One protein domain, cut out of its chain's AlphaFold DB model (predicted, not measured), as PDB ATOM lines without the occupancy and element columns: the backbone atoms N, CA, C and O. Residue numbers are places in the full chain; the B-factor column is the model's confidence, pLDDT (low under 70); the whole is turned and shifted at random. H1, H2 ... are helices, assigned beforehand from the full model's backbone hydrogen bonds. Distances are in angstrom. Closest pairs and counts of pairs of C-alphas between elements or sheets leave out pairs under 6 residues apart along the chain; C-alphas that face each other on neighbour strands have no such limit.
ATOM      1  N   ASN A 172     209.804 272.484 178.666       67.44
ATOM      2  CA  ASN A 172     209.261 271.633 177.622       67.44
ATOM      3  C   ASN A 172     207.735 271.709 177.633       67.44
ATOM      4  O   ASN A 172     207.114 271.614 178.693       67.44
ATOM      5  N   LEU A 173     207.159 271.887 176.445       77.94
ATOM      6  CA  LEU A 173     205.723 271.797 176.214       77.94
ATOM      7  C   LEU A 173     205.328 270.335 175.993       77.94
ATOM      8  O   LEU A 173     206.117 269.554 175.457       77.94
ATOM      9  N   THR A 174     204.108 269.980 176.388       79.06
ATOM     10  CA  THR A 174     203.476 268.735 175.946       79.06
ATOM     11  C   THR A 174     203.138 268.876 174.465       79.06
ATOM     12  O   THR A 174     202.594 269.897 174.039       79.06
ATOM     13  N   CYS A 175     203.509 267.870 173.676       84.38
ATOM     14  CA  CYS A 175     203.406 267.908 172.225       84.38
ATOM     15  C   CYS A 175     202.594 266.724 171.719       84.38
ATOM     16  O   CYS A 175     202.854 265.580 172.094       84.38
ATOM     17  N   TYR A 176     201.674 266.991 170.804       87.12
ATOM     18  CA  TYR A 176     201.018 265.969 170.014       87.12
ATOM     19  C   TYR A 176     201.944 265.533 168.873       87.12
ATOM     20  O   TYR A 176     202.241 266.307 167.965       87.12
ATOM     21  N   ILE A 177     202.451 264.300 168.945       85.88
ATOM     22  CA  ILE A 177     203.529 263.814 168.063       85.88
ATOM     23  C   ILE A 177     203.044 263.018 166.849       85.88
ATOM     24  O   ILE A 177     203.825 262.760 165.937       85.88
ATOM     25  N   TYR A 178     201.777 262.597 166.837       86.25
ATOM     26  CA  TYR A 178     201.262 261.687 165.809       86.25
ATOM     27  C   TYR A 178     200.925 262.388 164.489       86.25
ATOM     28  O   TYR A 178     200.839 261.730 163.454       86.25
ATOM     29  N   ILE A 179     200.781 263.715 164.507       88.56
ATOM     30  CA  ILE A 179     200.648 264.527 163.298       88.56
ATOM     31  C   ILE A 179     202.004 265.187 163.012       88.56
ATOM     32  O   ILE A 179     202.539 265.874 163.887       88.56
ATOM     33  N   PRO A 180     202.571 265.025 161.799       88.31
ATOM     34  CA  PRO A 180     203.843 265.630 161.407       88.31
ATOM     35  C   PRO A 180     203.683 267.136 161.115       88.31
ATOM     36  O   PRO A 180     203.845 267.608 159.989       88.31
ATOM     37  N   CYS A 181     203.353 267.894 162.156       88.38
ATOM     38  CA  CYS A 181     203.108 269.327 162.122       88.38
ATOM     39  C   CYS A 181     204.381 270.122 162.433       88.38
ATOM     40  O   CYS A 181     204.985 269.957 163.494       88.38
ATOM     41  N   ASP A 182     204.759 271.038 161.541       89.31
ATOM     42  CA  ASP A 182     205.731 272.084 161.859       89.31
ATOM     43  C   ASP A 182     204.999 273.249 162.519       89.31
ATOM     44  O   ASP A 182     204.478 274.133 161.845       89.31
ATOM     45  N   ARG A 183     204.929 273.243 163.850       86.94
ATOM     46  CA  ARG A 183     204.249 274.306 164.598       86.94
ATOM     47  C   ARG A 183     205.019 275.633 164.586       86.94
ATOM     48  O   ARG A 183     204.433 276.684 164.849       86.94
ATOM     49  N   GLY A 184     206.326 275.602 164.320       85.75
ATOM     50  CA  GLY A 184     207.206 276.764 164.383       85.75
ATOM     51  C   GLY A 184     208.468 276.550 165.227       85.75
ATOM     52  O   GLY A 184     208.876 275.417 165.479       85.75
ATOM     53  N   PRO A 185     209.147 277.641 165.637       85.25
ATOM     54  CA  PRO A 185     210.413 277.551 166.360       85.25
ATOM     55  C   PRO A 185     210.294 276.771 167.663       85.25
ATOM     56  O   PRO A 185     209.356 276.967 168.422       85.25
ATOM     57  N   PHE A 186     211.317 275.987 167.992       82.56
ATOM     58  CA  PHE A 186     211.437 275.378 169.315       82.56
ATOM     59  C   PHE A 186     211.333 276.442 170.437       82.56
ATOM     60  O   PHE A 186     211.963 277.498 170.317       82.56
ATOM     61  N   PRO A 187     210.608 276.182 171.547       83.00
ATOM     62  CA  PRO A 187     209.960 274.921 171.930       83.00
ATOM     63  C   PRO A 187     208.521 274.722 171.416       83.00
ATOM     64  O   PRO A 187     207.843 273.829 171.914       83.00
ATOM     65  N   SER A 188     208.032 275.523 170.462       86.88
ATOM     66  CA  SER A 188     206.688 275.350 169.899       86.88
ATOM     67  C   SER A 188     206.512 273.964 169.279       86.88
ATOM     68  O   SER A 188     207.343 273.499 168.504       86.88
ATOM     69  N   CYS A 189     205.398 273.319 169.600       89.25
ATOM     70  CA  CYS A 189     204.978 272.037 169.047       89.25
ATOM     71  C   CYS A 189     203.455 271.969 169.056       89.25
ATOM     72  O   CYS A 189     202.841 272.736 169.788       89.25
ATOM     73  N   LEU A 190     202.844 271.103 168.253       90.19
ATOM     74  CA  LEU A 190     201.386 271.007 168.158       90.19
ATOM     75  C   LEU A 190     200.768 270.594 169.504       90.19
ATOM     76  O   LEU A 190     201.268 269.672 170.147       90.19
ATOM     77  N   ASP A 191     199.721 271.289 169.944       88.00
ATOM     78  CA  ASP A 191     198.868 270.833 171.047       88.00
ATOM     79  C   ASP A 191     197.805 269.875 170.525       88.00
ATOM     80  O   ASP A 191     197.341 270.029 169.400       88.00
ATOM     81  N   TRP A 192     197.337 268.940 171.346       85.44
ATOM     82  CA  TRP A 192     196.210 268.114 170.919       85.44
ATOM     83  C   TRP A 192     194.919 268.957 170.796       85.44
ATOM     84  O   TRP A 192     194.111 268.675 169.917       85.44
ATOM     85  N   THR A 193     194.759 270.030 171.594       83.19
ATOM     86  CA  THR A 193     193.613 270.966 171.495       83.19
ATOM     87  C   THR A 193     193.614 271.820 170.223       83.19
ATOM     88  O   THR A 193     192.631 272.504 169.950       83.19
ATOM     89  N   GLU A 194     194.722 271.822 169.477       85.00
ATOM     90  CA  GLU A 194     194.898 272.533 168.203       85.00
ATOM     91  C   GLU A 194     194.557 271.632 166.999       85.00
ATOM     92  O   GLU A 194     194.609 272.078 165.863       85.00
ATOM     93  N   VAL A 195     194.217 270.356 167.219       87.75
ATOM     94  CA  VAL A 195     193.802 269.438 166.149       87.75
ATOM     95  C   VAL A 195     192.300 269.578 165.909       87.75
ATOM     96  O   VAL A 195     191.514 269.413 166.842       87.75
ATOM     97  N   CYS A 196     191.895 269.802 164.658       83.50
ATOM     98  CA  CYS A 196     190.496 269.998 164.264       83.50
ATOM     99  C   CYS A 196     189.792 271.137 165.023       83.50
ATOM    100  O   CYS A 196     188.598 271.050 165.328       83.50
ATOM    101  N   ASP A 197     190.520 272.207 165.342       78.69
ATOM    102  CA  ASP A 197     189.981 273.372 166.047       78.69
ATOM    103  C   ASP A 197     189.465 274.459 165.076       78.69
ATOM    104  O   ASP A 197     188.899 275.481 165.494       78.69
ATOM    105  N   GLY A 198     189.627 274.217 163.768       77.88
ATOM    106  CA  GLY A 198     189.235 275.101 162.679       77.88
ATOM    107  C   GLY A 198     190.270 276.180 162.351       77.88
ATOM    108  O   GLY A 198     189.967 277.099 161.577       77.88
ATOM    109  N   LYS A 199     191.478 276.115 162.925       79.56
ATOM    110  CA  LYS A 199     192.606 277.000 162.626       79.56
ATOM    111  C   LYS A 199     193.768 276.182 162.080       79.56
ATOM    112  O   LYS A 199     194.092 275.117 162.560       79.56
ATOM    113  N   PHE A 200     194.454 276.747 161.092       83.75
ATOM    114  CA  PHE A 200     195.734 276.198 160.650       83.75
ATOM    115  C   PHE A 200     196.839 276.666 161.605       83.75
ATOM    116  O   PHE A 200     197.324 277.800 161.498       83.75
ATOM    117  N   ASP A 201     197.213 275.808 162.540       86.12
ATOM    118  CA  ASP A 201     198.310 275.981 163.483       86.12
ATOM    119  C   ASP A 201     199.648 275.477 162.916       86.12
ATOM    120  O   ASP A 201     200.711 276.010 163.264       86.12
ATOM    121  N   CYS A 202     199.619 274.514 161.991       87.31
ATOM    122  CA  CYS A 202     200.803 274.017 161.290       87.31
ATOM    123  C   CYS A 202     201.310 274.979 160.192       87.31
ATOM    124  O   CYS A 202     200.572 275.441 159.324       87.31
ATOM    125  N   LEU A 203     202.619 275.258 160.171       85.31
ATOM    126  CA  LEU A 203     203.285 276.083 159.150       85.31
ATOM    127  C   LEU A 203     203.525 275.329 157.835       85.31
ATOM    128  O   LEU A 203     203.673 275.948 156.781       85.31
ATOM    129  N   ASN A 204     203.602 273.998 157.890       85.62
ATOM    130  CA  ASN A 204     203.911 273.134 156.749       85.62
ATOM    131  C   ASN A 204     202.673 272.648 155.975       85.62
ATOM    132  O   ASN A 204     202.821 271.829 155.068       85.62
ATOM    133  N   GLY A 205     201.478 273.144 156.291       81.00
ATOM    134  CA  GLY A 205     200.235 272.757 155.631       81.00
ATOM    135  C   GLY A 205     199.072 272.739 156.609       81.00
ATOM    136  O   GLY A 205     199.158 273.309 157.687       81.00
ATOM    137  N   ASN A 206     197.996 272.066 156.227       82.50
ATOM    138  CA  ASN A 206     196.785 271.909 157.022       82.50
ATOM    139  C   ASN A 206     196.717 270.548 157.732       82.50
ATOM    140  O   ASN A 206     195.637 269.986 157.826       82.50
ATOM    141  N   PHE A 207     197.846 269.965 158.144       87.38
ATOM    142  CA  PHE A 207     197.889 268.588 158.667       87.38
ATOM    143  C   PHE A 207     197.040 268.372 159.930       87.38
ATOM    144  O   PHE A 207     196.510 267.285 160.137       87.38
ATOM    145  N   ASP A 208     196.926 269.408 160.751       84.81
ATOM    146  CA  ASP A 208     196.043 269.528 161.912       84.81
ATOM    147  C   ASP A 208     194.549 269.556 161.553       84.81
ATOM    148  O   ASP A 208     193.717 269.169 162.368       84.81
ATOM    149  N   GLU A 209     194.218 269.938 160.318       86.81
ATOM    150  CA  GLU A 209     192.850 270.162 159.837       86.81
ATOM    151  C   GLU A 209     192.449 269.251 158.646       86.81
ATOM    152  O   GLU A 209     191.318 269.289 158.163       86.81
ATOM    153  N   GLU A 210     193.367 268.430 158.117       83.44
ATOM    154  CA  GLU A 210     193.214 267.735 156.823       83.44
ATOM    155  C   GLU A 210     192.142 266.633 156.851       83.44
ATOM    156  O   GLU A 210     191.447 266.416 155.856       83.44
ATOM    157  N   TYR A 211     191.982 265.952 157.988       79.75
ATOM    158  CA  TYR A 211     191.113 264.774 158.131       79.75
ATOM    159  C   TYR A 211     189.928 264.991 159.074       79.75
ATOM    160  O   TYR A 211     189.285 264.030 159.491       79.75
ATOM    161  N   CYS A 212     189.598 266.245 159.368       79.25
ATOM    162  CA  CYS A 212     188.508 266.591 160.278       79.25
ATOM    163  C   CYS A 212     187.119 266.450 159.628       79.25
ATOM    164  O   CYS A 212     186.104 266.435 160.312       79.25
ATOM    165  N   GLY A 264     190.906 277.424 187.736       52.09
ATOM    166  CA  GLY A 264     191.494 276.113 188.025       52.09
ATOM    167  C   GLY A 264     192.736 275.752 187.204       52.09
ATOM    168  O   GLY A 264     193.524 274.943 187.671       52.09
ATOM    169  N   CYS A 265     192.947 276.363 186.030       61.22
ATOM    170  CA  CYS A 265     194.088 276.056 185.146       61.22
ATOM    171  C   CYS A 265     195.283 276.987 185.359       61.22
ATOM    172  O   CYS A 265     196.072 277.271 184.459       61.22
ATOM    173  N   ILE A 266     195.410 277.480 186.590       51.97
ATOM    174  CA  ILE A 266     196.530 278.290 187.052       51.97
ATOM    175  C   ILE A 266     197.581 277.321 187.605       51.97
ATOM    176  O   ILE A 266     197.793 277.221 188.810       51.97
ATOM    177  N   GLY A 267     198.190 276.542 186.716       53.47
ATOM    178  CA  GLY A 267     199.192 275.543 187.068       53.47
ATOM    179  C   GLY A 267     200.043 275.166 185.862       53.47
ATOM    180  O   GLY A 267     199.576 275.195 184.728       53.47
ATOM    181  N   ASN A 268     201.305 274.837 186.120       53.88
ATOM    182  CA  ASN A 268     202.262 274.363 185.115       53.88
ATOM    183  C   ASN A 268     202.164 272.837 184.889       53.88
ATOM    184  O   ASN A 268     202.981 272.267 184.165       53.88
ATOM    185  N   GLU A 269     201.228 272.162 185.560       57.94
ATOM    186  CA  GLU A 269     201.062 270.709 185.507       57.94
ATOM    187  C   GLU A 269     199.974 270.331 184.494       57.94
ATOM    188  O   GLU A 269     198.901 270.946 184.508       57.94
ATOM    189  N   PRO A 270     200.216 269.317 183.643       62.12
ATOM    190  CA  PRO A 270     199.154 268.741 182.832       62.12
ATOM    191  C   PRO A 270     198.135 268.119 183.783       62.12
ATOM    192  O   PRO A 270     198.489 267.263 184.578       62.12
ATOM    193  N   SER A 271     196.888 268.562 183.740       65.75
ATOM    194  CA  SER A 271     195.793 267.944 184.496       65.75
ATOM    195  C   SER A 271     194.681 267.630 183.524       65.75
ATOM    196  O   SER A 271     194.444 268.435 182.628       65.75
ATOM    197  N   LEU A 272     193.975 266.520 183.708       66.12
ATOM    198  CA  LEU A 272     192.825 266.144 182.881       66.12
ATOM    199  C   LEU A 272     191.858 267.325 182.739       66.12
ATOM    200  O   LEU A 272     191.460 267.707 181.646       66.12
ATOM    201  N   LYS A 273     191.604 268.042 183.837       66.25
ATOM    202  CA  LYS A 273     190.745 269.233 183.836       66.25
ATOM    203  C   LYS A 273     191.200 270.367 182.909       66.25
ATOM    204  O   LYS A 273     190.363 271.152 182.477       66.25
ATOM    205  N   CYS A 274     192.492 270.521 182.653       69.88
ATOM    206  CA  CYS A 274     193.015 271.587 181.792       69.88
ATOM    207  C   CYS A 274     193.424 271.084 180.412       69.88
ATOM    208  O   CYS A 274     193.425 271.861 179.461       69.88
ATOM    209  N   GLU A 275     193.744 269.798 180.326       72.31
ATOM    210  CA  GLU A 275     194.148 269.089 179.126       72.31
ATOM    211  C   GLU A 275     192.970 268.415 178.424       72.31
ATOM    212  O   GLU A 275     193.234 267.825 177.403       72.31
ATOM    213  N   ASP A 276     191.720 268.487 178.903       69.69
ATOM    214  CA  ASP A 276     190.526 267.975 178.191       69.69
ATOM    215  C   ASP A 276     189.626 269.104 177.642       69.69
ATOM    216  O   ASP A 276     188.577 268.858 177.040       69.69
ATOM    217  N   TYR A 277     190.012 270.370 177.846       72.31
ATOM    218  CA  TYR A 277     189.209 271.536 177.469       72.31
ATOM    219  C   TYR A 277     189.918 272.423 176.441       72.31
ATOM    220  O   TYR A 277     191.066 272.819 176.614       72.31
ATOM    221  N   ILE A 278     189.170 272.829 175.411       74.62
ATOM    222  CA  ILE A 278     189.591 273.853 174.448       74.62
ATOM    223  C   ILE A 278     189.275 275.242 175.014       74.62
ATOM    224  O   ILE A 278     188.112 275.612 175.210       74.62
ATOM    225  N   CYS A 279     190.306 276.056 175.220       74.38
ATOM    226  CA  CYS A 279     190.172 277.441 175.645       74.38
ATOM    227  C   CYS A 279     190.000 278.389 174.452       74.38
ATOM    228  O   CYS A 279     190.946 278.764 173.757       74.38
ATOM    229  N   LYS A 280     188.766 278.858 174.244       64.44
ATOM    230  CA  LYS A 280     188.466 279.856 173.209       64.44
ATOM    231  C   LYS A 280     189.002 281.242 173.587       64.44
ATOM    232  O   LYS A 280     188.948 281.652 174.742       64.44
ATOM    233  N   ASN A 281     189.419 282.009 172.577       64.44
ATOM    234  CA  ASN A 281     189.942 283.382 172.685       64.44
ATOM    235  C   ASN A 281     191.330 283.531 173.331       64.44
ATOM    236  O   ASN A 281     191.709 284.652 173.676       64.44
ATOM    237  N   ILE A 282     192.107 282.453 173.455       67.88
ATOM    238  CA  ILE A 282     193.529 282.561 173.795       67.88
ATOM    239  C   ILE A 282     194.324 282.840 172.507       67.88
ATOM    240  O   ILE A 282     194.195 282.116 171.519       67.88
ATOM    241  N   PRO A 283     195.122 283.924 172.459       66.06
ATOM    242  CA  PRO A 283     195.997 284.186 171.326       66.06
ATOM    243  C   PRO A 283     197.007 283.050 171.134       66.06
ATOM    244  O   PRO A 283     197.678 282.670 172.092       66.06
ATOM    245  N   LEU A 284     197.177 282.612 169.883       76.69
ATOM    246  CA  LEU A 284     198.191 281.659 169.404       76.69
ATOM    247  C   LEU A 284     198.000 280.186 169.768       76.69
ATOM    248  O   LEU A 284     198.746 279.395 169.214       76.69
ATOM    249  N   THR A 285     197.088 279.802 170.661       80.75
ATOM    250  CA  THR A 285     196.860 278.390 171.012       80.75
ATOM    251  C   THR A 285     195.447 278.168 171.531       80.75
ATOM    252  O   THR A 285     194.822 279.101 172.036       80.75
ATOM    253  N   SER A 286     194.962 276.935 171.416       80.69
ATOM    254  CA  SER A 286     193.685 276.480 171.979       80.69
ATOM    255  C   SER A 286     193.813 275.857 173.373       80.69
ATOM    256  O   SER A 286     192.805 275.589 174.025       80.69
ATOM    257  N   SER A 287     195.039 275.710 173.877       79.88
ATOM    258  CA  SER A 287     195.310 275.188 175.216       79.88
ATOM    259  C   SER A 287     194.973 276.199 176.307       79.88
ATOM    260  O   SER A 287     195.277 277.389 176.200       79.88
ATOM    261  N   CYS A 288     194.438 275.702 177.420       76.69
ATOM    262  CA  CYS A 288     194.186 276.486 178.626       76.69
ATOM    263  C   CYS A 288     195.448 276.812 179.448       76.69
ATOM    264  O   CYS A 288     195.366 277.538 180.441       76.69
ATOM    265  N   SER A 289     196.620 276.307 179.046       76.25
ATOM    266  CA  SER A 289     197.882 276.529 179.754       76.25
ATOM    267  C   SER A 289     198.463 277.924 179.490       76.25
ATOM    268  O   SER A 289     198.974 278.235 178.409       76.25
ATOM    269  N   THR A 290     198.477 278.766 180.530       73.88
ATOM    270  CA  THR A 290     199.127 280.093 180.484       73.88
ATOM    271  C   THR A 290     200.627 280.000 180.178       73.88
ATOM    272  O   THR A 290     201.188 280.849 179.478       73.88
ATOM    273  N   GLN A 291     201.283 278.939 180.651       74.81
ATOM    274  CA  GLN A 291     202.690 278.683 180.382       74.81
ATOM    275  C   GLN A 291     202.930 278.372 178.906       74.81
ATOM    276  O   GLN A 291     203.882 278.893 178.319       74.81
ATOM    277  N   ARG A 292     202.062 277.566 178.286       80.94
ATOM    278  CA  ARG A 292     202.155 277.270 176.856       80.94
ATOM    279  C   ARG A 292     202.075 278.547 176.032       80.94
ATOM    280  O   ARG A 292     202.961 278.797 175.218       80.94
ATOM    281  N   GLN A 293     201.100 279.409 176.319       79.81
ATOM    282  CA  GLN A 293     200.978 280.707 175.654       79.81
ATOM    283  C   GLN A 293     202.263 281.544 175.782       79.81
ATOM    284  O   GLN A 293     202.769 282.074 174.789       79.81
ATOM    285  N   LYS A 294     202.834 281.628 176.991       79.88
ATOM    286  CA  LYS A 294     204.108 282.319 177.241       79.88
ATOM    287  C   LYS A 294     205.251 281.739 176.402       79.88
ATOM    288  O   LYS A 294     205.989 282.501 175.778       79.88
ATOM    289  N   ARG A 295     205.398 280.413 176.353       81.88
ATOM    290  CA  ARG A 295     206.472 279.746 175.597       81.88
ATOM    291  C   ARG A 295     206.320 279.907 174.088       81.88
ATOM    292  O   ARG A 295     207.318 280.151 173.418       81.88
ATOM    293  N   LEU A 296     205.098 279.836 173.562       83.62
ATOM    294  CA  LEU A 296     204.829 280.087 172.144       83.62
ATOM    295  C   LEU A 296     205.210 281.522 171.754       83.62
ATOM    296  O   LEU A 296     205.862 281.730 170.732       83.62
ATOM    297  N   LEU A 297     204.883 282.511 172.596       82.38
ATOM    298  CA  LEU A 297     205.317 283.897 172.399       82.38
ATOM    299  C   LEU A 297     206.850 284.016 172.414       82.38
ATOM    300  O   LEU A 297     207.430 284.592 171.493       82.38
ATOM    301  N   GLU A 298     207.522 283.451 173.422       81.69
ATOM    302  CA  GLU A 298     208.991 283.450 173.510       81.69
ATOM    303  C   GLU A 298     209.645 282.832 172.264       81.69
ATOM    304  O   GLU A 298     210.593 283.405 171.719       81.69
ATOM    305  N   ALA A 299     209.111 281.709 171.776       85.81
ATOM    306  CA  ALA A 299     209.601 281.018 170.590       85.81
ATOM    307  C   ALA A 299     209.475 281.891 169.334       85.81
ATOM    308  O   ALA A 299     210.459 282.110 168.622       85.81
ATOM    309  N   ILE A 300     208.292 282.461 169.101       85.12
ATOM    310  CA  ILE A 300     207.996 283.316 167.946       85.12
ATOM    311  C   ILE A 300     208.919 284.547 167.904       85.12
ATOM    312  O   ILE A 300     209.442 284.902 166.845       85.12
ATOM    313  N   PHE A 301     209.181 285.181 169.052       83.25
ATOM    314  CA  PHE A 301     210.053 286.362 169.135       83.25
ATOM    315  C   PHE A 301     211.553 286.038 169.246       83.25
ATOM    316  O   PHE A 301     212.393 286.948 169.195       83.25
ATOM    317  N   SER A 302     211.923 284.761 169.377       82.88
ATOM    318  CA  SER A 302     213.326 284.333 169.393       82.88
ATOM    319  C   SER A 302     213.984 284.422 168.010       82.88
ATOM    320  O   SER A 302     215.179 284.715 167.917       82.88
ATOM    321  N   ILE A 303     213.211 284.253 166.929       85.81
ATOM    322  CA  ILE A 303     213.729 284.309 165.558       85.81
ATOM    323  C   ILE A 303     213.872 285.763 165.116       85.81
ATOM    324  O   ILE A 303     212.894 286.449 164.823       85.81
ATOM    325  N   LYS A 304     215.125 286.211 165.017       86.44
ATOM    326  CA  LYS A 304     215.493 287.549 164.555       86.44
ATOM    327  C   LYS A 304     215.547 287.635 163.029       86.44
ATOM    328  O   LYS A 304     216.134 286.783 162.364       86.44
ATOM    329  N   ASN A 305     215.050 288.742 162.483       83.94
ATOM    330  CA  ASN A 305     215.294 289.118 161.092       83.94
ATOM    331  C   ASN A 305     216.768 289.530 160.878       83.94
ATOM    332  O   ASN A 305     217.280 290.408 161.570       83.94
TER     333      ASN A 305
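What this domain is: This is residues 172 to 212 and 264 to 305 of the 369 residues of the protein "Hypothetical protein" of Adineta steineri (UniProt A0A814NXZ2). This domain has little regular structure: it is a rounded body of loops with one longer helix, H2, along one side and a single short helical turn, H1, away from it near one end. The long loop stretch, residues 172 to 212 with no named element, winds through the body, its C-alphas 4 to 18 A from the mean of all C-alphas, and a second such stretch, residues 276 to 289, leads from H1 to H2. The printed part has 83 residues with two named helices, H1 then H2, 17 residues in all, and no named strand; the class is all helix. It is compact, radius of gyration of the C-alphas 12.4 A, spanning 34 by 34 by 23 A.

How they stand to each other: Look first at H2, residues 290 to 302, where every O i to N i+4 pair is within hydrogen-bond range. H1, residues 272 to 275, is apart from it and too short for such a pair.

Where its parts are: Find C-alpha 290 at (199.127, 280.093, 180.484); H2 runs 18.5 A to C-alpha 302 at (213.326, 284.333, 169.393). H1 begins at C-alpha 272, (192.825, 266.144, 182.881), and measures 5.0 A.

The domain as a whole: Residues 213 to 263 are not printed; C-alphas 212 and 264 are 29.5 A apart. The 14-residue link H1 to H2 is long. Confidence is low, under 70, at residues 172, 264 to 274, 276 and 280 to 283.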